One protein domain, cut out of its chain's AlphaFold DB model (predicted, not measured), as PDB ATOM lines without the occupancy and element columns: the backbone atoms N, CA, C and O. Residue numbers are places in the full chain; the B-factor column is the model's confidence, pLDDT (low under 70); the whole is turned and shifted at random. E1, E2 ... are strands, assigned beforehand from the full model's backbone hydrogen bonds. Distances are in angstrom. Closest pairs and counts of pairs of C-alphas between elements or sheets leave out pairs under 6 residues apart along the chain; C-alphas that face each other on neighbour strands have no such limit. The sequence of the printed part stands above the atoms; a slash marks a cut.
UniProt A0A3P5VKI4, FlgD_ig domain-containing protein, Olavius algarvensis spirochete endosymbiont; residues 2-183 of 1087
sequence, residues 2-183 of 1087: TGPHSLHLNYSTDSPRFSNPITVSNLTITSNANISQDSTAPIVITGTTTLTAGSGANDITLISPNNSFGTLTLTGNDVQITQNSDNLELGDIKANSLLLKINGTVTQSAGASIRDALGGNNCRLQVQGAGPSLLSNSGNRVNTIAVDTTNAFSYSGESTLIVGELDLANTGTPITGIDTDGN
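This is residues 2 to 183 of the 1087 residues of the protein "FlgD_ig domain-containing protein" of Olavius algarvensis spirochete endosymbiont (UniProt A0A3P5VKI4). The chain is wound in stacked turns, a solenoid of parallel strands whose turns follow one another along the longest axis, from E1 at one end to E15 at the other. E8 and E9, in the middle of the stack, bend sharply, so that each runs along two sides of a turn; E1, E3, E4, E6 and E7 lie before them, and E10 to E14 after them. The printed part has 182 residues with fifteen named strands, E1 to E15 in chain order, and no named helix; the class is all strand, though under half of the residues are in named elements. Twelve strands make one branched parallel sheet, and E2 and E5 make a parallel pair. The whole is compact, with a radius of gyration of the C-alphas of 15.7 A and spans of 43 by 32 by 26 A.

In the branched sheet, E8 is residues 71 to 83 and bends by 146 degrees at residue 75; E9, the longest strand, is residues 88 to 102 and bends by 171 degrees at residue 92. E1, residues 6 to 11, begins at C-alpha 6 (129.225, 79.447, 107.422) and is 16.6 A long. E3 is residues 26 to 31, E4 35 to 37, E6 49 to 53, E7 60 to 62 and E10 106 to 108. E11, residues 123 to 129, is 19.7 A long; E12 is 133 to 135, E13 142 to 149 and E14 153 to 155. Outside that sheet, E2 is residues 22 to 24, E5 43 to 45 and E15 175 to 178, ending at C-alpha 178 (106.718, 97.660, 130.068).

E8 and E9 are parallel neighbours, with N 79 and O 97 2.8 A apart, within hydrogen-bond range. E6 and E7 lie on one side of E8, with N 51 to O 73 at 3.0 A and N 62 to O 80 at 2.8 A; E9 lies on the other side. E10 and E11 lie on the side of E9 away from E8, with N 90 to O 107 and N 98 to O 124 both at 2.8 A. E1 is an edge strand beside E3, with N 9 to O 28 at 2.9 A. E13 is an edge strand beside E11, with N 127 to O 146 at 2.9 A. In the separate pair, N 44 of E5 and O 22 of E2 are 2.8 A apart. E15 pairs with no named strand; the closest C-alphas of E14 and E15, those of Ser 154 and Gly 177, are 4.8 A apart.

The C-alphas farthest apart, those of Gly 3 and Asn 183, are 47.7 A apart. The printed part has no cut. The links E10 to E11 and E14 to E15 are long, with 14 and 19 residues. Mean pLDDT of the printed part is 80.2; residue 2, residues 147 to 152, residue 154 and residues 156 to 183 are under 70.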
ATOM      1  N   THR A   2     136.020  74.139 113.690       65.38
ATOM      2  CA  THR A   2     136.588  75.429 114.118       65.38
ATOM      3  C   THR A   2     137.131  76.185 112.901       65.38
ATOM      4  O   THR A   2     137.995  75.664 112.199       65.38
ATOM      5  N   GLY A   3     136.619  77.387 112.617       71.88
ATOM      6  CA  GLY A   3     137.113  78.243 111.526       71.88
ATOM      7  C   GLY A   3     136.090  79.280 111.029       71.88
ATOM      8  O   GLY A   3     134.909  79.161 111.351       71.88
ATOM      9  N   PRO A   4     136.506  80.286 110.234       75.94
ATOM     10  CA  PRO A   4     135.665  81.400 109.783       75.94
ATOM     11  C   PRO A   4     134.748  81.001 108.611       75.94
ATOM     12  O   PRO A   4     134.844  81.523 107.501       75.94
ATOM     13  N   HIS A   5     133.900  79.998 108.825       81.38
ATOM     14  CA  HIS A   5     133.028  79.426 107.801       81.38
ATOM     15  C   HIS A   5     131.556  79.593 108.181       81.38
ATOM     16  O   HIS A   5     131.227  79.694 109.359       81.38
ATOM     17  N   SER A   6     130.666  79.594 107.191       87.81
ATOM     18  CA  SER A   6     129.225  79.447 107.422       87.81
ATOM     19  C   SER A   6     128.856  77.967 107.340       87.81
ATOM     20  O   SER A   6     129.144  77.318 106.332       87.81
ATOM     21  N   LEU A   7     128.230  77.427 108.383       88.81
ATOM     22  CA  LEU A   7     127.788  76.037 108.443       88.81
ATOM     23  C   LEU A   7     126.288  75.957 108.156       88.81
ATOM     24  O   LEU A   7     125.490  76.475 108.928       88.81
ATOM     25  N   HIS A   8     125.919  75.275 107.072       90.88
ATOM     26  CA  HIS A   8     124.525  75.007 106.716       90.88
ATOM     27  C   HIS A   8     124.251  73.507 106.834       90.88
ATOM     28  O   HIS A   8     124.903  72.711 106.157       90.88
ATOM     29  N   LEU A   9     123.297  73.120 107.680       89.06
ATOM     30  CA  LEU A   9     122.882  71.731 107.866       89.06
ATOM     31  C   LEU A   9     121.378  71.604 107.622       89.06
ATOM     32  O   LEU A   9     120.591  72.371 108.170       89.06
ATOM     33  N   ASN A  10     120.980  70.630 106.807       89.62
ATOM     34  CA  ASN A  10     119.578  70.371 106.501       89.62
ATOM     35  C   ASN A  10     119.252  68.896 106.763       89.62
ATOM     36  O   ASN A  10     119.860  68.016 106.152       89.62
ATOM     37  N   TYR A  11     118.310  68.643 107.668       86.94
ATOM     38  CA  TYR A  11     117.891  67.317 108.111       86.94
ATOM     39  C   TYR A  11     116.411  67.103 107.782       86.94
ATOM     40  O   TYR A  11     115.530  67.807 108.270       86.94
ATOM     41  N   SER A  12     116.120  66.110 106.943       80.12
ATOM     42  CA  SER A  12     114.754  65.832 106.486       80.12
ATOM     43  C   SER A  12     113.914  65.032 107.483       80.12
ATOM     44  O   SER A  12     112.693  65.171 107.460       80.12
ATOM     45  N   THR A  13     114.534  64.200 108.329       75.44
ATOM     46  CA  THR A  13     113.853  63.362 109.343       75.44
ATOM     47  C   THR A  13     114.619  63.212 110.658       75.44
ATOM     48  O   THR A  13     114.031  62.790 111.651       75.44
ATOM     49  N   ASP A  14     115.916  63.513 110.677       82.00
ATOM     50  CA  ASP A  14     116.770  63.261 111.838       82.00
ATOM     51  C   ASP A  14     116.694  64.410 112.847       82.00
ATOM     52  O   ASP A  14     116.657  65.574 112.456       82.00
ATOM     53  N   SER A  15     116.726  64.089 114.144       85.25
ATOM     54  CA  SER A  15     116.851  65.075 115.227       85.25
ATOM     55  C   SER A  15     118.330  65.393 115.476       85.25
ATOM     56  O   SER A  15     119.006  64.597 116.143       85.25
ATOM     57  N   PRO A  16     118.887  66.507 114.962       88.31
ATOM     58  CA  PRO A  16     120.278  66.847 115.218       88.31
ATOM     59  C   PRO A  16     120.526  67.059 116.715       88.31
ATOM     60  O   PRO A  16     119.817  67.809 117.394       88.31
ATOM     61  N   ARG A  17     121.579  66.405 117.216       88.62
ATOM     62  CA  ARG A  17     122.079  66.551 118.585       88.62
ATOM     63  C   ARG A  17     123.549  66.943 118.577       88.62
ATOM     64  O   ARG A  17     124.389  66.228 118.032       88.62
ATOM     65  N   PHE A  18     123.870  68.072 119.196       88.12
ATOM     66  CA  PHE A  18     125.239  68.564 119.293       88.12
ATOM     67  C   PHE A  18     125.953  68.008 120.522       88.12
ATOM     68  O   PHE A  18     125.743  68.477 121.638       88.12
ATOM     69  N   SER A  19     126.830  67.032 120.296       86.44
ATOM     70  CA  SER A  19     127.637  66.401 121.352       86.44
ATOM     71  C   SER A  19     129.103  66.853 121.374       86.44
ATOM     72  O   SER A  19     129.849  66.464 122.265       86.44
ATOM     73  N   ASN A  20     129.536  67.674 120.409       86.44
ATOM     74  CA  ASN A  20     130.901  68.205 120.312       86.44
ATOM     75  C   ASN A  20     130.891  69.728 120.080       86.44
ATOM     76  O   ASN A  20     129.949  70.219 119.457       86.44
ATOM     77  N   PRO A  21     131.941  70.466 120.501       86.62
ATOM     78  CA  PRO A  21     132.030  71.911 120.296       86.62
ATOM     79  C   PRO A  21     131.942  72.348 118.823       86.62
ATOM     80  O   PRO A  21     132.565  71.751 117.927       86.62
ATOM     81  N   ILE A  22     131.228  73.447 118.579       87.75
ATOM     82  CA  ILE A  22     131.112  74.106 117.272       87.75
ATOM     83  C   ILE A  22     131.572  75.555 117.403       87.75
ATOM     84  O   ILE A  22     131.085  76.283 118.258       87.75
ATOM     85  N   THR A  23     132.483  75.979 116.526       89.81
ATOM     86  CA  THR A  23     132.954  77.367 116.448       89.81
ATOM     87  C   THR A  23     133.033  77.804 114.986       89.81
ATOM     88  O   THR A  23     133.967  77.424 114.275       89.81
ATOM     89  N   VAL A  24     132.039  78.558 114.517       91.12
ATOM     90  CA  VAL A  24     131.906  78.978 113.106       91.12
ATOM     91  C   VAL A  24     131.383  80.417 113.002       91.12
ATOM     92  O   VAL A  24     130.885  80.963 113.981       91.12
ATOM     93  N   SER A  25     131.501  81.062 111.838       88.62
ATOM     94  CA  SER A  25     131.072  82.460 111.665       88.62
ATOM     95  C   SER A  25     129.557  82.615 111.575       88.62
ATOM     96  O   SER A  25     129.023  83.545 112.158       88.62
ATOM     97  N   ASN A  26     128.864  81.716 110.874       91.56
ATOM     98  CA  ASN A  26     127.400  81.680 110.821       91.56
ATOM     99  C   ASN A  26     126.930  80.229 110.911       91.56
ATOM    100  O   ASN A  26     127.615  79.328 110.416       91.56
ATOM    101  N   LEU A  27     125.761  80.004 111.498       92.38
ATOM    102  CA  LEU A  27     125.157  78.682 111.618       92.38
ATOM    103  C   LEU A  27     123.719  78.726 111.119       92.38
ATOM    104  O   LEU A  27     122.911  79.484 111.635       92.38
ATOM    105  N   THR A  28     123.379  77.867 110.168       93.06
ATOM    106  CA  THR A  28     122.002  77.677 109.718       93.06
ATOM    107  C   THR A  28     121.648  76.205 109.794       93.06
ATOM    108  O   THR A  28     122.312  75.369 109.179       93.06
ATOM    109  N   ILE A  29     120.591  75.887 110.534       92.25
ATOM    110  CA  ILE A  29     120.062  74.530 110.630       92.25
ATOM    111  C   ILE A  29     118.585  74.525 110.314       92.25
ATOM    112  O   ILE A  29     117.795  75.215 110.952       92.25
ATOM    113  N   THR A  30     118.213  73.668 109.377       91.75
ATOM    114  CA  THR A  30     116.823  73.322 109.113       91.75
ATOM    115  C   THR A  30     116.644  71.843 109.410       91.75
ATOM    116  O   THR A  30     117.383  71.010 108.893       91.75
ATOM    117  N   SER A  31     115.702  71.510 110.284       91.00
ATOM    118  CA  SER A  31     115.364  70.137 110.641       91.00
ATOM    119  C   SER A  31     113.852  69.970 110.653       91.00
ATOM    120  O   SER A  31     113.152  70.829 111.178       91.00
ATOM    121  N   ASN A  32     113.329  68.857 110.138       89.38
ATOM    122  CA  ASN A  32     111.922  68.479 110.342       89.38
ATOM    123  C   ASN A  32     111.677  67.762 111.687       89.38
ATOM    124  O   ASN A  32     110.587  67.237 111.902       89.38
ATOM    125  N   ALA A  33     112.668  67.735 112.580       90.56
ATOM    126  CA  ALA A  33     112.605  67.163 113.925       90.56
ATOM    127  C   ALA A  33     113.290  68.095 114.955       90.56
ATOM    128  O   ALA A  33     113.722  69.196 114.604       90.56
ATOM    129  N   ASN A  34     113.385  67.672 116.220       92.12
ATOM    130  CA  ASN A  34     113.954  68.481 117.310       92.12
ATOM    131  C   ASN A  34     115.437  68.818 117.084       92.12
ATOM    132  O   ASN A  34     116.208  67.977 116.615       92.12
ATOM    133  N   ILE A  35     115.856  70.016 117.498       93.88
ATOM    134  CA  ILE A  35     117.263  70.440 117.521       93.88
ATOM    135  C   ILE A  35     117.724  70.484 118.977       93.88
ATOM    136  O   ILE A  35     117.166  71.222 119.780       93.88
ATOM    137  N   SER A  36     118.744  69.708 119.339       92.38
ATOM    138  CA  SER A  36     119.166  69.556 120.739       92.38
ATOM    139  C   SER A  36     120.681  69.631 120.928       92.38
ATOM    140  O   SER A  36     121.456  69.464 119.985       92.38
ATOM    141  N   GLN A  37     121.122  69.869 122.160       92.62
ATOM    142  CA  GLN A  37     122.530  69.989 122.531       92.62
ATOM    143  C   GLN A  37     122.826  69.249 123.841       92.62
ATOM    144  O   GLN A  37     122.027  69.282 124.775       92.62
ATOM    145  N   ASP A  38     124.013  68.648 123.935       84.25
ATOM    146  CA  ASP A  38     124.567  68.173 125.204       84.25
ATOM    147  C   ASP A  38     125.155  69.329 126.016       84.25
ATOM    148  O   ASP A  38     125.890  70.170 125.497       84.25
ATOM    149  N   SER A  39     124.902  69.350 127.325       74.31
ATOM    150  CA  SER A  39     125.263  70.469 128.210       74.31
ATOM    151  C   SER A  39     126.756  70.847 128.210       74.31
ATOM    152  O   SER A  39     127.100  71.978 128.561       74.31
ATOM    153  N   THR A  40     127.655  69.954 127.787       78.25
ATOM    154  CA  THR A  40     129.113  70.161 127.773       78.25
ATOM    155  C   THR A  40     129.689  70.632 126.433       78.25
ATOM    156  O   THR A  40     130.890  70.888 126.362       78.25
ATOM    157  N   ALA A  41     128.892  70.716 125.364       83.94
ATOM    158  CA  ALA A  41     129.382  70.913 123.996       83.94
ATOM    159  C   ALA A  41     129.068  72.323 123.453       83.94
ATOM    160  O   ALA A  41     128.061  72.465 122.768       83.94
ATOM    161  N   PRO A  42     129.886  73.363 123.709       88.31
ATOM    162  CA  PRO A  42     129.545  74.749 123.377       88.31
ATOM    163  C   PRO A  42     129.351  75.002 121.878       88.31
ATOM    164  O   PRO A  42     130.110  74.499 121.045       88.31
ATOM    165  N   ILE A  43     128.369  75.842 121.553       91.06
ATOM    166  CA  ILE A  43     128.146  76.407 120.221       91.06
ATOM    167  C   ILE A  43     128.536  77.886 120.284       91.06
ATOM    168  O   ILE A  43     127.920  78.654 121.015       91.06
ATOM    169  N   VAL A  44     129.577  78.264 119.543       90.25
ATOM    170  CA  VAL A  44     130.165  79.610 119.530       90.25
ATOM    171  C   VAL A  44     130.092  80.176 118.113       90.25
ATOM    172  O   VAL A  44     130.825  79.735 117.226       90.25
ATOM    173  N   ILE A  45     129.199  81.137 117.895       90.88
ATOM    174  CA  ILE A  45     128.884  81.746 116.603       90.88
ATOM    175  C   ILE A  45     129.055  83.254 116.718       90.88
ATOM    176  O   ILE A  45     128.376  83.886 117.514       90.88
ATOM    177  N   THR A  46     129.934  83.844 115.911       84.19
ATOM    178  CA  THR A  46     130.192  85.296 115.964       84.19
ATOM    179  C   THR A  46     129.214  86.126 115.126       84.19
ATOM    180  O   THR A  46     129.085  87.322 115.352       84.19
ATOM    181  N   GLY A  47     128.595  85.521 114.110       87.06
ATOM    182  CA  GLY A  47     127.611  86.135 113.216       87.06
ATOM    183  C   GLY A  47     126.206  85.590 113.469       87.06
ATOM    184  O   GLY A  47     125.795  85.412 114.611       87.06
ATOM    185  N   THR A  48     125.451  85.305 112.412       90.62
ATOM    186  CA  THR A  48     124.040  84.916 112.532       90.62
ATOM    187  C   THR A  48     123.875  83.422 112.813       90.62
ATOM    188  O   THR A  48     124.497  82.573 112.165       90.62
ATOM    189  N   THR A  49     122.986  83.095 113.751       94.06
ATOM    190  CA  THR A  49     122.502  81.736 114.015       94.06
ATOM    191  C   THR A  49     121.032  81.635 113.622       94.06
ATOM    192  O   THR A  49     120.195  82.302 114.215       94.06
ATOM    193  N   THR A  50     120.698  80.793 112.646       94.25
ATOM    194  CA  THR A  50     119.326  80.554 112.181       94.25
ATOM    195  C   THR A  50     118.947  79.094 112.393       94.25
ATOM    196  O   THR A  50     119.519  78.220 111.744       94.25
ATOM    197  N   LEU A  51     117.984  78.802 113.269       94.25
ATOM    198  CA  LEU A  51     117.521  77.428 113.507       94.25
ATOM    199  C   LEU A  51     116.027  77.304 113.225       94.25
ATOM    200  O   LEU A  51     115.218  78.093 113.704       94.25
ATOM    201  N   THR A  52     115.649  76.282 112.469       92.88
ATOM    202  CA  THR A  52     114.257  75.991 112.125       92.88
ATOM    203  C   THR A  52     113.970  74.523 112.405       92.88
ATOM    204  O   THR A  52     114.519  73.656 111.728       92.88
ATOM    205  N   ALA A  53     113.108  74.251 113.386       91.50
ATOM    206  CA  ALA A  53     112.671  72.918 113.790       91.50
ATOM    207  C   ALA A  53     111.192  72.705 113.411       91.50
ATOM    208  O   ALA A  53     110.291  73.340 113.954       91.50
ATOM    209  N   GLY A  54     110.930  71.821 112.445       83.06
ATOM    210  CA  GLY A  54     109.587  71.408 112.020       83.06
ATOM    211  C   GLY A  54     108.673  72.536 111.562       83.06
ATOM    212  O   GLY A  54     107.479  72.464 111.833       83.06
ATOM    213  N   SER A  55     109.216  73.609 110.976       79.62
ATOM    214  CA  SER A  55     108.460  74.840 110.681       79.62
ATOM    215  C   SER A  55     107.690  75.392 111.895       79.62
ATOM    216  O   SER A  55     106.643  76.007 111.723       79.62
ATOM    217  N   GLY A  56     108.203  75.171 113.111       79.25
ATOM    218  CA  GLY A  56     107.590  75.623 114.360       79.25
ATOM    219  C   GLY A  56     106.822  74.543 115.130       79.25
ATOM    220  O   GLY A  56     106.302  74.829 116.199       79.25
ATOM    221  N   ALA A  57     106.757  73.307 114.622       85.94
ATOM    222  CA  ALA A  57     106.086  72.189 115.295       85.94
ATOM    223  C   ALA A  57     106.988  71.385 116.252       85.94
ATOM    224  O   ALA A  57     106.481  70.540 116.982       85.94
ATOM    225  N   ASN A  58     108.305  71.613 116.231       92.69
ATOM    226  CA  ASN A  58     109.292  70.830 116.982       92.69
ATOM    227  C   ASN A  58     110.181  71.720 117.855       92.69
ATOM    228  O   ASN A  58     110.330  72.914 117.592       92.69
ATOM    229  N   ASP A  59     110.819  71.121 118.853       94.50
ATOM    230  CA  ASP A  59     111.504  71.854 119.918       94.50
ATOM    231  C   ASP A  59     112.968  72.169 119.583       94.50
ATOM    232  O   ASP A  59     113.640  71.457 118.821       94.50
ATOM    233  N   ILE A  60     113.481  73.237 120.195       95.06
ATOM    234  CA  ILE A  60     114.891  73.633 120.126       95.06
ATOM    235  C   ILE A  60     115.432  73.727 121.551       95.06
ATOM    236  O   ILE A  60     114.968  74.535 122.342       95.06
ATOM    237  N   THR A  61     116.445  72.936 121.893       93.56
ATOM    238  CA  THR A  61     116.996  72.871 123.255       93.56
ATOM    239  C   THR A  61     118.518  72.990 123.228       93.56
ATOM    240  O   THR A  61     119.230  71.999 123.055       93.56
ATOM    241  N   LEU A  62     119.028  74.212 123.408       93.56
ATOM    242  CA  LEU A  62     120.455  74.543 123.431       93.56
ATOM    243  C   LEU A  62     120.877  74.983 124.832       93.56
ATOM    244  O   LEU A  62     120.733  76.139 125.216       93.56
ATOM    245  N   ILE A  63     121.373  74.031 125.617       91.12
ATOM    246  CA  ILE A  63     121.445  74.146 127.079       91.12
ATOM    247  C   ILE A  63     122.857  74.274 127.653       91.12
ATOM    248  O   ILE A  63     123.009  74.268 128.874       91.12
ATOM    249  N   SER A  64     123.902  74.371 126.826       90.50
ATOM    250  CA  SER A  64     125.255  74.566 127.357       90.50
ATOM    251  C   SER A  64     125.448  75.997 127.876       90.50
ATOM    252  O   SER A  64     125.224  76.943 127.128       90.50
ATOM    253  N   PRO A  65     125.939  76.201 129.113       87.12
ATOM    254  CA  PRO A  65     126.223  77.544 129.631       87.12
ATOM    255  C   PRO A  65     127.325  78.272 128.851       87.12
ATOM    256  O   PRO A  65     127.384  79.496 128.878       87.12
ATOM    257  N   ASN A  66     128.179  77.526 128.147       89.12
ATOM    258  CA  ASN A  66     129.304  78.052 127.376       89.12
ATOM    259  C   ASN A  66     128.932  78.367 125.916       89.12
ATOM    260  O   ASN A  66     129.821  78.514 125.077       89.12
ATOM    261  N   ASN A  67     127.639  78.400 125.585       92.06
ATOM    262  CA  ASN A  67     127.195  78.894 124.289       92.06
ATOM    263  C   ASN A  67     127.479  80.388 124.145       92.06
ATOM    264  O   ASN A  67     127.477  81.128 125.126       92.06
ATOM    265  N   SER A  68     127.690  80.804 122.905       91.12
ATOM    266  CA  SER A  68     127.843  82.193 122.505       91.12
ATOM    267  C   SER A  68     127.236  82.327 121.117       91.12
ATOM    268  O   SER A  68     127.766  81.775 120.153       91.12
ATOM    269  N   PHE A  69     126.085  82.976 121.009       90.56
ATOM    270  CA  PHE A  69     125.442  83.252 119.730       90.56
ATOM    271  C   PHE A  69     125.583  84.741 119.409       90.56
ATOM    272  O   PHE A  69     125.383  85.578 120.287       90.56
ATOM    273  N   GLY A  70     125.888  85.080 118.154       85.62
ATOM    274  CA  GLY A  70     125.627  86.417 117.621       85.62
ATOM    275  C   GLY A  70     124.119  86.617 117.440       85.62
ATOM    276  O   GLY A  70     123.330  86.206 118.289       85.62
ATOM    277  N   THR A  71     123.674  87.202 116.329       92.06
ATOM    278  CA  THR A  71     122.233  87.408 116.109       92.06
ATOM    279  C   THR A  71     121.500  86.071 115.951       92.06
ATOM    280  O   THR A  71     121.765  85.311 115.014       92.06
ATOM    281  N   LEU A  72     120.565  85.773 116.851       94.12
ATOM    282  CA  LEU A  72     119.849  84.503 116.932       94.12
ATOM    283  C   LEU A  72     118.440  84.621 116.339       94.12
ATOM    284  O   LEU A  72     117.613  85.375 116.829       94.12
ATOM    285  N   THR A  73     118.153  83.858 115.287       93.69
ATOM    286  CA  THR A  73     116.848  83.763 114.610       93.69
ATOM    287  C   THR A  73     116.343  82.326 114.703       93.69
ATOM    288  O   THR A  73     117.069  81.385 114.373       93.69
ATOM    289  N   LEU A  74     115.114  82.124 115.175       93.69
ATOM    290  CA  LEU A  74     114.621  80.798 115.557       93.69
ATOM    291  C   LEU A  74     113.186  80.569 115.081       93.69
ATOM    292  O   LEU A  74     112.355  81.475 115.078       93.69
ATOM    293  N   THR A  75     112.865  79.331 114.723       93.81
ATOM    294  CA  THR A  75     111.486  78.869 114.526       93.81
ATOM    295  C   THR A  75     111.339  77.466 115.109       93.81
ATOM    296  O   THR A  75     111.923  76.523 114.575       93.81
ATOM    297  N   GLY A  76     110.583  77.332 116.197       92.12
ATOM    298  CA  GLY A  76     110.358  76.080 116.928       92.12
ATOM    299  C   GLY A  76     109.060  76.127 117.740       92.12
ATOM    300  O   GLY A  76     108.371  77.140 117.731       92.12
ATOM    301  N   ASN A  77     108.712  75.035 118.414       92.50
ATOM    302  CA  ASN A  77     107.565  74.971 119.316       92.50
ATOM    303  C   ASN A  77     107.977  75.439 120.720       92.50
ATOM    304  O   ASN A  77     107.746  76.604 121.053       92.50
ATOM    305  N   ASP A  78     108.657  74.580 121.487       92.88
ATOM    306  CA  ASP A  78     109.267  74.936 122.767       92.88
ATOM    307  C   ASP A  78     110.774  75.155 122.576       92.88
ATOM    308  O   ASP A  78     111.526  74.270 122.156       92.88
ATOM    309  N   VAL A  79     111.227  76.377 122.837       94.81
ATOM    310  CA  VAL A  79     112.598  76.820 122.599       94.81
ATOM    311  C   VAL A  79     113.267  77.147 123.922       94.81
ATOM    312  O   VAL A  79     112.804  78.008 124.657       94.81
ATOM    313  N   GLN A  80     114.398  76.510 124.205       94.75
ATOM    314  CA  GLN A  80     115.238  76.795 125.359       94.75
ATOM    315  C   GLN A  80     116.667  77.113 124.917       94.75
ATOM    316  O   GLN A  80     117.316  76.285 124.274       94.75
ATOM    317  N   ILE A  81     117.172  78.276 125.326       93.31
ATOM    318  CA  ILE A  81     118.531  78.752 125.043       93.31
ATOM    319  C   ILE A  81     119.225  79.102 126.359       93.31
ATOM    320  O   ILE A  81     118.694  79.882 127.140       93.31
ATOM    321  N   THR A  82     120.421  78.567 126.592       91.62
ATOM    322  CA  THR A  82     121.272  78.900 127.743       91.62
ATOM    323  C   THR A  82     122.595  79.502 127.266       91.62
ATOM    324  O   THR A  82     123.205  78.934 126.360       91.62
ATOM    325  N   GLN A  83     123.043  80.608 127.882       88.19
ATOM    326  CA  GLN A  83     124.335  81.276 127.637       88.19
ATOM    327  C   GLN A  83     124.757  82.154 128.841       88.19
ATOM    328  O   GLN A  83     124.074  83.104 129.216       88.19
ATOM    329  N   ASN A  84     125.908  81.868 129.457       82.12
ATOM    330  CA  ASN A  84     126.277  82.441 130.762       82.12
ATOM    331  C   ASN A  84     127.237  83.641 130.732       82.12
ATOM    332  O   ASN A  84     127.476  84.216 131.795       82.12
ATOM    333  N   SER A  85     127.851  83.994 129.602       71.50
ATOM    334  CA  SER A  85     128.964  84.965 129.613       71.50
ATOM    335  C   SER A  85     128.852  86.091 128.594       71.50
ATOM    336  O   SER A  85     129.366  87.173 128.862       71.50
ATOM    337  N   ASP A  86     128.149  85.873 127.484       80.31
ATOM    338  CA  ASP A  86     128.080  86.834 126.384       80.31
ATOM    339  C   ASP A  86     126.680  87.441 126.241       80.31
ATOM    340  O   ASP A  86     125.682  86.847 126.663       80.31
ATOM    341  N   ASN A  87     126.609  88.607 125.602       87.44
ATOM    342  CA  ASN A  87     125.348  89.222 125.194       87.44
ATOM    343  C   ASN A  87     124.671  88.382 124.104       87.44
ATOM    344  O   ASN A  87     125.346  87.751 123.293       87.44
ATOM    345  N   LEU A  88     123.342  88.398 124.076       90.94
ATOM    346  CA  LEU A  88     122.539  87.725 123.066       90.94
ATOM    347  C   LEU A  88     121.699  88.755 122.318       90.94
ATOM    348  O   LEU A  88     120.859  89.420 122.917       90.94
ATOM    349  N   GLU A  89     121.878  88.849 121.007       92.44
ATOM    350  CA  GLU A  89     120.986  89.629 120.153       92.44
ATOM    351  C   GLU A  89     119.961  88.696 119.498       92.44
ATOM    352  O   GLU A  89     120.323  87.715 118.852       92.44
ATOM    353  N   LEU A  90     118.673  88.989 119.649       93.81
ATOM    354  CA  LEU A  90     117.578  88.252 119.029       93.81
ATOM    355  C   LEU A  90     117.181  88.907 117.698       93.81
ATOM    356  O   LEU A  90     116.845  90.091 117.650       93.81
ATOM    357  N   GLY A  91     117.184  88.116 116.629       92.31
ATOM    358  CA  GLY A  91     116.456  88.404 115.393       92.31
ATOM    359  C   GLY A  91     114.993  87.964 115.512       92.31
ATOM    360  O   GLY A  91     114.424  87.967 116.603       92.31
ATOM    361  N   ASP A  92     114.369  87.560 114.403       92.06
ATOM    362  CA  ASP A  92     112.991  87.055 114.444       92.06
ATOM    363  C   ASP A  92     112.906  85.711 115.178       92.06
ATOM    364  O   ASP A  92     113.539  84.719 114.794       92.06
ATOM    365  N   ILE A  93     112.082  85.667 116.222       94.19
ATOM    366  CA  ILE A  93     111.824  84.471 117.015       94.19
ATOM    367  C   ILE A  93     110.369  84.050 116.842       94.19
ATOM    368  O   ILE A  93     109.447  84.793 117.169       94.19
ATOM    369  N   LYS A  94     110.159  82.827 116.357       93.88
ATOM    370  CA  LYS A  94     108.842  82.191 116.255       93.88
ATOM    371  C   LYS A  94     108.804  80.963 117.155       93.88
ATOM    372  O   LYS A  94     109.362  79.930 116.788       93.88
ATOM    373  N   ALA A  95     108.209  81.095 118.334       93.06
ATOM    374  CA  ALA A  95     108.151  80.047 119.345       93.06
ATOM    375  C   ALA A  95     106.843  80.104 120.135       93.06
ATOM    376  O   ALA A  95     106.423  81.174 120.564       93.06
ATOM    377  N   ASN A  96     106.200  78.958 120.361       90.94
ATOM    378  CA  ASN A  96     105.036  78.896 121.249       90.94
ATOM    379  C   ASN A  96     105.464  79.077 122.714       90.94
ATOM    380  O   ASN A  96     104.765  79.740 123.480       90.94
ATOM    381  N   SER A  97     106.640  78.565 123.085       91.75
ATOM    382  CA  SER A  97     107.320  78.903 124.336       91.75
ATOM    383  C   SER A  97     108.795  79.208 124.089       91.75
ATOM    384  O   SER A  97     109.475  78.470 123.382       91.75
ATOM    385  N   LEU A  98     109.300  80.292 124.676       93.31
ATOM    386  CA  LEU A  98     110.692  80.718 124.596       93.31
ATOM    387  C   LEU A  98     111.264  80.900 126.000       93.31
ATOM    388  O   LEU A  98     110.900  81.841 126.690       93.31
ATOM    389  N   LEU A  99     112.196  80.041 126.396       92.06
ATOM    390  CA  LEU A  99     112.969  80.130 127.628       92.06
ATOM    391  C   LEU A  99     114.408  80.557 127.323       92.06
ATOM    392  O   LEU A  99     115.195  79.799 126.754       92.06
ATOM    393  N   LEU A 100     114.775  81.758 127.754       91.50
ATOM    394  CA  LEU A 100     116.122  82.308 127.655       91.50
ATOM    395  C   LEU A 100     116.786  82.267 129.032       91.50
ATOM    396  O   LEU A 100     116.313  82.909 129.957       91.50
ATOM    397  N   LYS A 101     117.883  81.526 129.180       90.12
ATOM    398  CA  LYS A 101     118.724  81.490 130.383       90.12
ATOM    399  C   LYS A 101     120.041  82.204 130.100       90.12
ATOM    400  O   LYS A 101     121.023  81.558 129.730       90.12
ATOM    401  N   ILE A 102     120.037  83.531 130.202       88.69
ATOM    402  CA  ILE A 102     121.111  84.400 129.718       88.69
ATOM    403  C   ILE A 102     121.633  85.294 130.844       88.69
ATOM    404  O   ILE A 102     120.881  86.051 131.452       88.69
ATOM    405  N   ASN A 103     122.935  85.235 131.120       85.25
ATOM    406  CA  ASN A 103     123.566  86.138 132.095       85.25
ATOM    407  C   ASN A 103     124.121  87.429 131.472       85.25
ATOM    408  O   ASN A 103     124.329  88.396 132.203       85.25
ATOM    409  N   GLY A 104     124.398  87.451 130.165       83.81
ATOM    410  CA  GLY A 104     124.733  88.676 129.433       83.81
ATOM    411  C   GLY A 104     123.489  89.488 129.062       83.81
ATOM    412  O   GLY A 104     122.363  89.075 129.333       83.81
ATOM    413  N   THR A 105     123.673  90.651 128.439       86.50
ATOM    414  CA  THR A 105     122.547  91.478 127.983       86.50
ATOM    415  C   THR A 105     121.800  90.795 126.840       86.50
ATOM    416  O   THR A 105     122.430  90.385 125.867       86.50
ATOM    417  N   VAL A 106     120.471  90.721 126.920       89.31
ATOM    418  CA  VAL A 106     119.610  90.302 125.805       89.31
ATOM    419  C   VAL A 106     119.101  91.548 125.080       89.31
ATOM    420  O   VAL A 106     118.502  92.414 125.708       89.31
ATOM    421  N   THR A 107     119.322  91.658 123.773       90.31
ATOM    422  CA  THR A 107     118.808  92.749 122.923       90.31
ATOM    423  C   THR A 107     118.015  92.193 121.743       90.31
ATOM    424  O   THR A 107     118.075  91.000 121.459       90.31
ATOM    425  N   GLN A 108     117.283  93.048 121.027       91.44
ATOM    426  CA  GLN A 108     116.649  92.712 119.747       91.44
ATOM    427  C   GLN A 108     117.264  93.521 118.602       91.44
ATOM    428  O   GLN A 108     117.532  94.713 118.758       91.44
ATOM    429  N   SER A 109     117.445  92.894 117.437       90.81
ATOM    430  CA  SER A 109     117.769  93.612 116.200       90.81
ATOM    431  C   SER A 109     116.602  94.513 115.792       90.81
ATOM    432  O   SER A 109     115.444  94.160 115.999       90.81
ATOM    433  N   ALA A 110     116.872  95.662 115.172       87.19
ATOM    434  CA  ALA A 110     115.818  96.591 114.761       87.19
ATOM    435  C   ALA A 110     114.771  95.918 113.847       87.19
ATOM    436  O   ALA A 110     115.116  95.329 112.824       87.19
ATOM    437  N   GLY A 111     113.489  96.015 114.217       83.44
ATOM    438  CA  GLY A 111     112.363  95.443 113.465       83.44
ATOM    439  C   GLY A 111     112.128  93.940 113.663       83.44
ATOM    440  O   GLY A 111     111.141  93.422 113.144       83.44
ATOM    441  N   ALA A 112     112.985  93.250 114.420       90.25
ATOM    442  CA  ALA A 112     112.778  91.856 114.799       90.25
ATOM    443  C   ALA A 112     111.557  91.688 115.713       90.25
ATOM    444  O   ALA A 112     111.222  92.587 116.488       90.25
ATOM    445  N   SER A 113     110.928  90.516 115.657       90.50
ATOM    446  CA  SER A 113     109.758  90.199 116.474       90.50
ATOM    447  C   SER A 113     109.845  88.844 117.172       90.50
ATOM    448  O   SER A 113     110.344  87.872 116.610       90.50
ATOM    449  N   ILE A 114     109.297  88.770 118.386       91.69
ATOM    450  CA  ILE A 114     109.001  87.522 119.098       91.69
ATOM    451  C   ILE A 114     107.513  87.223 118.927       91.69
ATOM    452  O   ILE A 114     106.676  88.023 119.339       91.69
ATOM    453  N   ARG A 115     107.173  86.097 118.300       89.88
ATOM    454  CA  ARG A 115     105.795  85.678 117.992       89.88
ATOM    455  C   ARG A 115     105.645  84.177 118.202       89.88
ATOM    456  O   ARG A 115     106.642  83.473 118.341       89.88
ATOM    457  N   ASP A 116     104.413  83.675 118.199       88.56
ATOM    458  CA  ASP A 116     104.204  82.223 118.228       88.56
ATOM    459  C   ASP A 116     104.705  81.539 116.938       88.56
ATOM    460  O   ASP A 116     105.028  82.198 115.941       88.56
ATOM    461  N   ALA A 117     104.789  80.207 116.945       84.25
ATOM    462  CA  ALA A 117     105.288  79.425 115.811       84.25
ATOM    463  C   ALA A 117     104.513  79.680 114.497       84.25
ATOM    464  O   ALA A 117     105.073  79.546 113.407       84.25
ATOM    465  N   LEU A 118     103.240  80.081 114.597       82.38
ATOM    466  CA  LEU A 118     102.345  80.385 113.478       82.38
ATOM    467  C   LEU A 118     102.342  81.882 113.105       82.38
ATOM    468  O   LEU A 118     101.660  82.279 112.160       82.38
ATOM    469  N   GLY A 119     103.119  82.717 113.803       79.75
ATOM    470  CA  GLY A 119     103.182  84.169 113.613       79.75
ATOM    471  C   GLY A 119     102.056  84.956 114.297       79.75
ATOM    472  O   GLY A 119     101.911  86.159 114.044       79.75
ATOM    473  N   GLY A 120     101.264  84.291 115.138       82.62
ATOM    474  CA  GLY A 120     100.250  84.871 116.009       82.62
ATOM    475  C   GLY A 120     100.833  85.432 117.309       82.62
ATOM    476  O   GLY A 120     102.012  85.781 117.387       82.62
ATOM    477  N   ASN A 121      99.974  85.570 118.317       79.31
ATOM    478  CA  ASN A 121     100.260  86.244 119.582       79.31
ATOM    479  C   ASN A 121     100.361  85.312 120.795       79.31
ATOM    480  O   ASN A 121     100.389  85.798 121.919       79.31
ATOM    481  N   ASN A 122     100.429  83.992 120.601       79.19
ATOM    482  CA  ASN A 122     100.390  83.028 121.704       79.19
ATOM    483  C   ASN A 122     101.761  82.589 122.247       79.19
ATOM    484  O   ASN A 122     101.861  81.531 122.867       79.19
ATOM    485  N   CYS A 123     102.817  83.376 122.026       85.38
ATOM    486  CA  CYS A 123     104.146  83.062 122.548       85.38
ATOM    487  C   CYS A 123     104.195  83.271 124.067       85.38
ATOM    488  O   CYS A 123     103.858  84.353 124.549       85.38
ATOM    489  N   ARG A 124     104.698  82.273 124.802       86.44
ATOM    490  CA  ARG A 124     105.061  82.373 126.222       86.44
ATOM    491  C   ARG A 124     106.555  82.628 126.363       86.44
ATOM    492  O   ARG A 124     107.353  81.748 126.052       86.44
ATOM    493  N   LEU A 125     106.937  83.798 126.852       86.69
ATOM    494  CA  LEU A 125     108.328  84.180 127.062       86.69
ATOM    495  C   LEU A 125     108.724  83.982 128.526       86.69
ATOM    496  O   LEU A 125     108.093  84.525 129.426       86.69
ATOM    497  N   GLN A 126     109.814  83.265 128.760       86.44
ATOM    498  CA  GLN A 126     110.486  83.196 130.043       86.44
ATOM    499  C   GLN A 126     111.939  83.645 129.896       86.44
ATOM    500  O   GLN A 126     112.673  83.120 129.061       86.44
ATOM    501  N   VAL A 127     112.376  84.589 130.726       83.94
ATOM    502  CA  VAL A 127     113.775  85.031 130.767       83.94
ATOM    503  C   VAL A 127     114.333  84.803 132.164       83.94
ATOM    504  O   VAL A 127     113.723  85.202 133.148       83.94
ATOM    505  N   GLN A 128     115.478  84.133 132.253       85.19
ATOM    506  CA  GLN A 128     116.201  83.833 133.482       85.19
ATOM    507  C   GLN A 128     117.653  84.294 133.341       85.19
ATOM    508  O   GLN A 128     118.259  84.080 132.292       85.19
ATOM    509  N   GLY A 129     118.244  84.840 134.404       77.88
ATOM    510  CA  GLY A 129     119.684  85.110 134.468       77.88
ATOM    511  C   GLY A 129     120.061  86.522 134.909       77.88
ATOM    512  O   GLY A 129     119.225  87.352 135.254       77.88
ATOM    513  N   ALA A 130     121.363  86.784 134.974       71.19
ATOM    514  CA  ALA A 130     121.874  87.990 135.613       71.19
ATOM    515  C   ALA A 130     121.855  89.251 134.735       71.19
ATOM    516  O   ALA A 130     122.038  90.325 135.287       71.19
ATOM    517  N   GLY A 131     121.687  89.179 133.412       74.62
ATOM    518  CA  GLY A 131     121.857  90.328 132.509       74.62
ATOM    519  C   GLY A 131     120.565  91.111 132.233       74.62
ATOM    520  O   GLY A 131     119.477  90.568 132.412       74.62
ATOM    521  N   PRO A 132     120.647  92.389 131.810       74.88
ATOM    522  CA  PRO A 132     119.464  93.146 131.410       74.88
ATOM    523  C   PRO A 132     118.878  92.605 130.099       74.88
ATOM    524  O   PRO A 132     119.623  92.179 129.220       74.88
ATOM    525  N   SER A 133     117.557  92.650 129.950       79.19
ATOM    526  CA  SER A 133     116.846  92.202 128.746       79.19
ATOM    527  C   SER A 133     116.046  93.347 128.143       79.19
ATOM    528  O   SER A 133     115.117  93.844 128.765       79.19
ATOM    529  N   LEU A 134     116.426  93.773 126.940       81.69
ATOM    530  CA  LEU A 134     115.885  94.930 126.235       81.69
ATOM    531  C   LEU A 134     115.117  94.476 124.985       81.69
ATOM    532  O   LEU A 134     115.673  94.423 123.885       81.69
ATOM    533  N   LEU A 135     113.846  94.107 125.156       82.00
ATOM    534  CA  LEU A 135     112.968  93.574 124.104       82.00
ATOM    535  C   LEU A 135     112.005  94.659 123.600       82.00
ATOM    536  O   LEU A 135     110.787  94.550 123.704       82.00
ATOM    537  N   SER A 136     112.574  95.750 123.098       75.00
ATOM    538  CA  SER A 136     111.876  97.023 122.891       75.00
ATOM    539  C   SER A 136     111.242  97.217 121.508       75.00
ATOM    540  O   SER A 136     110.864  98.336 121.178       75.00
ATOM    541  N   ASN A 137     111.149  96.187 120.663       81.00
ATOM    542  CA  ASN A 137     110.500  96.340 119.358       81.00
ATOM    543  C   ASN A 137     108.979  96.154 119.462       81.00
ATOM    544  O   ASN A 137     108.514  95.083 119.839       81.00
ATOM    545  N   SER A 138     108.200  97.127 118.985       76.00
ATOM    546  CA  SER A 138     106.726  97.075 118.985       76.00
ATOM    547  C   SER A 138     106.137  95.855 118.261       76.00
ATOM    548  O   SER A 138     105.060  95.375 118.600       76.00
ATOM    549  N   GLY A 139     106.865  95.266 117.308       76.50
ATOM    550  CA  GLY A 139     106.425  94.088 116.560       76.50
ATOM    551  C   GLY A 139     106.321  92.778 117.361       76.50
ATOM    552  O   GLY A 139     105.953  91.763 116.762       76.50
ATOM    553  N   ASN A 140     106.659  92.747 118.655       82.75
ATOM    554  CA  ASN A 140     106.515  91.552 119.494       82.75
ATOM    555  C   ASN A 140     105.037  91.216 119.775       82.75
ATOM    556  O   ASN A 140     104.191  92.092 119.950       82.75
ATOM    557  N   ARG A 141     104.721  89.918 119.832       82.44
ATOM    558  CA  ARG A 141     103.385  89.366 120.095       82.44
ATOM    559  C   ARG A 141     103.470  88.194 121.076       82.44
ATOM    560  O   ARG A 141     103.409  87.025 120.690       82.44
ATOM    561  N   VAL A 142     103.652  88.528 122.350       78.69
ATOM    562  CA  VAL A 142     103.778  87.594 123.480       78.69
ATOM    563  C   VAL A 142     102.536  87.713 124.366       78.69
ATOM    564  O   VAL A 142     102.135  88.828 124.692       78.69
ATOM    565  N   ASN A 143     101.928  86.587 124.758       72.50
ATOM    566  CA  ASN A 143     100.737  86.584 125.622       72.50
ATOM    567  C   ASN A 143     101.065  86.407 127.108       72.50
ATOM    568  O   ASN A 143     100.284  86.834 127.951       72.50
ATOM    569  N   THR A 144     102.187  85.771 127.439       71.50
ATOM    570  CA  THR A 144     102.606  85.515 128.819       71.50
ATOM    571  C   THR A 144     104.099  85.746 128.947       71.50
ATOM    572  O   THR A 144     104.878  85.203 128.164       71.50
ATOM    573  N   ILE A 145     104.493  86.524 129.952       75.81
ATOM    574  CA  ILE A 145     105.889  86.798 130.286       75.81
ATOM    575  C   ILE A 145     106.153  86.341 131.723       75.81
ATOM    576  O   ILE A 145     105.392  86.679 132.627       75.81
ATOM    577  N   ALA A 146     107.242  85.600 131.925       70.88
ATOM    578  CA  ALA A 146     107.802  85.269 133.231       70.88
ATOM    579  C   ALA A 146     109.279  85.689 133.266       70.88
ATOM    580  O   ALA A 146     110.067  85.277 132.415       70.88
ATOM    581  N   VAL A 147     109.680  86.509 134.235       69.50
ATOM    582  CA  VAL A 147     111.051  87.036 134.316       69.50
ATOM    583  C   VAL A 147     111.641  86.711 135.680       69.50
ATOM    584  O   VAL A 147     111.101  87.108 136.702       69.50
ATOM    585  N   ASP A 148     112.766  86.004 135.672       67.75
ATOM    586  CA  ASP A 148     113.599  85.684 136.831       67.75
ATOM    587  C   ASP A 148     115.016  86.224 136.566       67.75
ATOM    588  O   ASP A 148     115.974  85.481 136.319       67.75
ATOM    589  N   THR A 149     115.129  87.555 136.485       61.94
ATOM    590  CA  THR A 149     116.391  88.253 136.192       61.94
ATOM    591  C   THR A 149     116.715  89.303 137.235       61.94
ATOM    592  O   THR A 149     115.857  90.095 137.593       61.94
ATOM    593  N   THR A 150     117.971  89.413 137.671       57.94
ATOM    594  CA  THR A 150     118.373  90.406 138.693       57.94
ATOM    595  C   THR A 150     118.512  91.845 138.175       57.94
ATOM    596  O   THR A 150     118.700  92.762 138.978       57.94
ATOM    597  N   ASN A 151     118.450  92.044 136.854       61.72
ATOM    598  CA  ASN A 151     118.681  93.312 136.154       61.72
ATOM    599  C   ASN A 151     117.450  93.758 135.341       61.72
ATOM    600  O   ASN A 151     116.467  93.029 135.245       61.72
ATOM    601  N   ALA A 152     117.515  94.966 134.770       61.50
ATOM    602  CA  ALA A 152     116.405  95.611 134.067       61.50
ATOM    603  C   ALA A 152     115.812  94.751 132.933       61.50
ATOM    604  O   ALA A 152     116.548  94.205 132.110       61.50
ATOM    605  N   PHE A 153     114.483  94.700 132.868       71.38
ATOM    606  CA  PHE A 153     113.711  94.071 131.798       71.38
ATOM    607  C   PHE A 153     112.831  95.133 131.134       71.38
ATOM    608  O   PHE A 153     112.068  95.805 131.826       71.38
ATOM    609  N   SER A 154     112.927  95.270 129.813       67.94
ATOM    610  CA  SER A 154     111.995  96.057 129.010       67.94
ATOM    611  C   SER A 154     111.355  95.195 127.930       67.94
ATOM    612  O   SER A 154     112.006  94.341 127.321       67.94
ATOM    613  N   TYR A 155     110.065  95.421 127.706       74.25
ATOM    614  CA  TYR A 155     109.276  94.756 126.679       74.25
ATOM    615  C   TYR A 155     108.327  95.767 126.042       74.25
ATOM    616  O   TYR A 155     107.603  96.462 126.752       74.25
ATOM    617  N   SER A 156     108.321  95.805 124.713       67.62
ATOM    618  CA  SER A 156     107.317  96.498 123.905       67.62
ATOM    619  C   SER A 156     106.675  95.504 122.945       67.62
ATOM    620  O   SER A 156     107.351  94.581 122.482       67.62
ATOM    621  N   GLY A 157     105.374  95.644 122.678       66.69
ATOM    622  CA  GLY A 157     104.623  94.716 121.833       66.69
ATOM    623  C   GLY A 157     103.184  95.152 121.529       66.69
ATOM    624  O   GLY A 157     102.569  95.881 122.297       66.69
ATOM    625  N   GLU A 158     102.635  94.631 120.429       63.34
ATOM    626  CA  GLU A 158     101.291  94.924 119.887       63.34
ATOM    627  C   GLU A 158     100.138  94.151 120.571       63.34
ATOM    628  O   GLU A 158      98.979  94.275 120.173       63.34
ATOM    629  N   SER A 159     100.429  93.249 121.513       62.84
ATOM    630  CA  SER A 159      99.443  92.303 122.073       62.84
ATOM    631  C   SER A 159      99.132  92.583 123.538       62.84
ATOM    632  O   SER A 159     100.024  92.953 124.297       62.84
ATOM    633  N   THR A 160      97.885  92.325 123.947       54.97
ATOM    634  CA  THR A 160      97.482  92.318 125.359       54.97
ATOM    635  C   THR A 160      98.324  91.303 126.126       54.97
ATOM    636  O   THR A 160      98.271  90.101 125.846       54.97
ATOM    637  N   LEU A 161      99.111  91.794 127.077       61.09
ATOM    638  CA  LEU A 161      99.991  90.977 127.897       61.09
ATOM    639  C   LEU A 161      99.225  90.470 129.125       61.09
ATOM    640  O   LEU A 161      98.783  91.272 129.945       61.09
ATOM    641  N   ILE A 162      99.104  89.147 129.272       56.47
ATOM    642  CA  ILE A 162      98.584  88.506 130.486       56.47
ATOM    643  C   ILE A 162      99.782  88.132 131.362       56.47
ATOM    644  O   ILE A 162     100.566  87.237 131.032       56.47
ATOM    645  N   VAL A 163      99.935  88.810 132.497       57.16
ATOM    646  CA  VAL A 163     101.018  88.534 133.451       57.16
ATOM    647  C   VAL A 163     100.561  87.442 134.422       57.16
ATOM    648  O   VAL A 163      99.836  87.722 135.366       57.16
ATOM    649  N   GLY A 164     100.945  86.186 134.163       50.62
ATOM    650  CA  GLY A 164     100.491  85.017 134.936       50.62
ATOM    651  C   GLY A 164     101.111  84.875 136.334       50.62
ATOM    652  O   GLY A 164     100.432  84.458 137.264       50.62
ATOM    653  N   GLU A 165     102.390  85.214 136.500       45.91
ATOM    654  CA  GLU A 165     103.080  85.237 137.797       45.91
ATOM    655  C   GLU A 165     104.344  86.097 137.638       45.91
ATOM    656  O   GLU A 165     105.256  85.747 136.887       45.91
ATOM    657  N   LEU A 166     104.377  87.263 138.282       49.50
ATOM    658  CA  LEU A 166     105.533  88.160 138.307       49.50
ATOM    659  C   LEU A 166     105.989  88.289 139.763       49.50
ATOM    660  O   LEU A 166     105.598  89.221 140.464       49.50
ATOM    661  N   ASP A 167     106.764  87.313 140.239       43.69
ATOM    662  CA  ASP A 167     107.371  87.354 141.573       43.69
ATOM    663  C   ASP A 167     108.714  88.103 141.511       43.69
ATOM    664  O   ASP A 167     109.745  87.558 141.119       43.69
ATOM    665  N   LEU A 168     108.700  89.393 141.858       50.91
ATOM    666  CA  LEU A 168     109.868  90.290 141.806       50.91
ATOM    667  C   LEU A 168     110.671  90.311 143.111       50.91
ATOM    668  O   LEU A 168     111.434  91.248 143.352       50.91
ATOM    669  N   ALA A 169     110.509  89.302 143.969       38.66
ATOM    670  CA  ALA A 169     111.009  89.322 145.341       38.66
ATOM    671  C   ALA A 169     112.539  89.491 145.504       38.66
ATOM    672  O   ALA A 169     112.986  89.716 146.627       38.66
ATOM    673  N   ASN A 170     113.361  89.424 144.443       42.66
ATOM    674  CA  ASN A 170     114.830  89.418 144.564       42.66
ATOM    675  C   ASN A 170     115.618  90.359 143.628       42.66
ATOM    676  O   ASN A 170     116.847  90.262 143.573       42.66
ATOM    677  N   THR A 171     114.987  91.291 142.911       42.09
ATOM    678  CA  THR A 171     115.697  92.129 141.924       42.09
ATOM    679  C   THR A 171     115.976  93.525 142.492       42.09
ATOM    680  O   THR A 171     115.094  94.230 142.972       42.09
ATOM    681  N   GLY A 172     117.242  93.947 142.511       39.94
ATOM    682  CA  GLY A 172     117.672  95.228 143.093       39.94
ATOM    683  C   GLY A 172     117.331  96.474 142.262       39.94
ATOM    684  O   GLY A 172     117.698  97.576 142.664       39.94
ATOM    685  N   THR A 173     116.654  96.325 141.120       42.06
ATOM    686  CA  THR A 173     116.380  97.391 140.141       42.06
ATOM    687  C   THR A 173     114.876  97.486 139.818       42.06
ATOM    688  O   THR A 173     114.223  96.444 139.743       42.06
ATOM    689  N   PRO A 174     114.300  98.700 139.667       42.66
ATOM    690  CA  PRO A 174     112.910  98.890 139.236       42.66
ATOM    691  C   PRO A 174     112.667  98.310 137.836       42.66
ATOM    692  O   PRO A 174     113.553  98.386 136.982       42.66
ATOM    693  N   ILE A 175     111.463  97.792 137.570       48.62
ATOM    694  CA  ILE A 175     111.041  97.513 136.191       48.62
ATOM    695  C   ILE A 175     110.767  98.854 135.519       48.62
ATOM    696  O   ILE A 175     109.731  99.480 135.729       48.62
ATOM    697  N   THR A 176     111.716  99.292 134.706       42.22
ATOM    698  CA  THR A 176     111.566 100.423 133.797       42.22
ATOM    699  C   THR A 176     111.219  99.886 132.408       42.22
ATOM    700  O   THR A 176     112.082  99.295 131.760       42.22
ATOM    701  N   GLY A 177     109.987 100.097 131.935       43.69
ATOM    702  CA  GLY A 177     109.652  99.925 130.515       43.69
ATOM    703  C   GLY A 177     108.935  98.633 130.128       43.69
ATOM    704  O   GLY A 177     109.338  97.981 129.164       43.69
ATOM    705  N   ILE A 178     107.824  98.302 130.797       51.25
ATOM    706  CA  ILE A 178     106.718  97.660 130.068       51.25
ATOM    707  C   ILE A 178     106.033  98.792 129.292       51.25
ATOM    708  O   ILE A 178     105.043  99.371 129.731       51.25
ATOM    709  N   ASP A 179     106.665  99.179 128.187       45.25
ATOM    710  CA  ASP A 179     106.127 100.122 127.212       45.25
ATOM    711  C   ASP A 179     105.334  99.300 126.196       45.25
ATOM    712  O   ASP A 179     105.758  99.056 125.065       45.25
ATOM    713  N   THR A 180     104.241  98.701 126.669       47.94
ATOM    714  CA  THR A 180     103.272  98.115 125.757       47.94
ATOM    715  C   THR A 180     102.522  99.282 125.140       47.94
ATOM    716  O   THR A 180     101.808  99.970 125.863       47.94
ATOM    717  N   ASP A 181     102.627  99.451 123.819       45.38
ATOM    718  CA  ASP A 181     101.700 100.246 122.990       45.38
ATOM    719  C   ASP A 181     100.265  99.628 123.021       45.38
ATOM    720  O   ASP A 181      99.561  99.528 122.014       45.38
ATOM    721  N   GLY A 182      99.860  99.065 124.163       51.22
ATOM    722  CA  GLY A 182      98.723  98.186 124.373       51.22
ATOM    723  C   GLY A 182      98.386  98.043 125.860       51.22
ATOM    724  O   GLY A 182      99.228  98.225 126.737       51.22
ATOM    725  N   ASN A 183      97.125  97.712 126.146       54.75
ATOM    726  CA  ASN A 183      96.592  97.614 127.508       54.75
ATOM    727  C   ASN A 183      97.314  96.526 128.331       54.75
ATOM    728  O   ASN A 183      97.411  95.377 127.886       54.75
TER     729      ASN A 183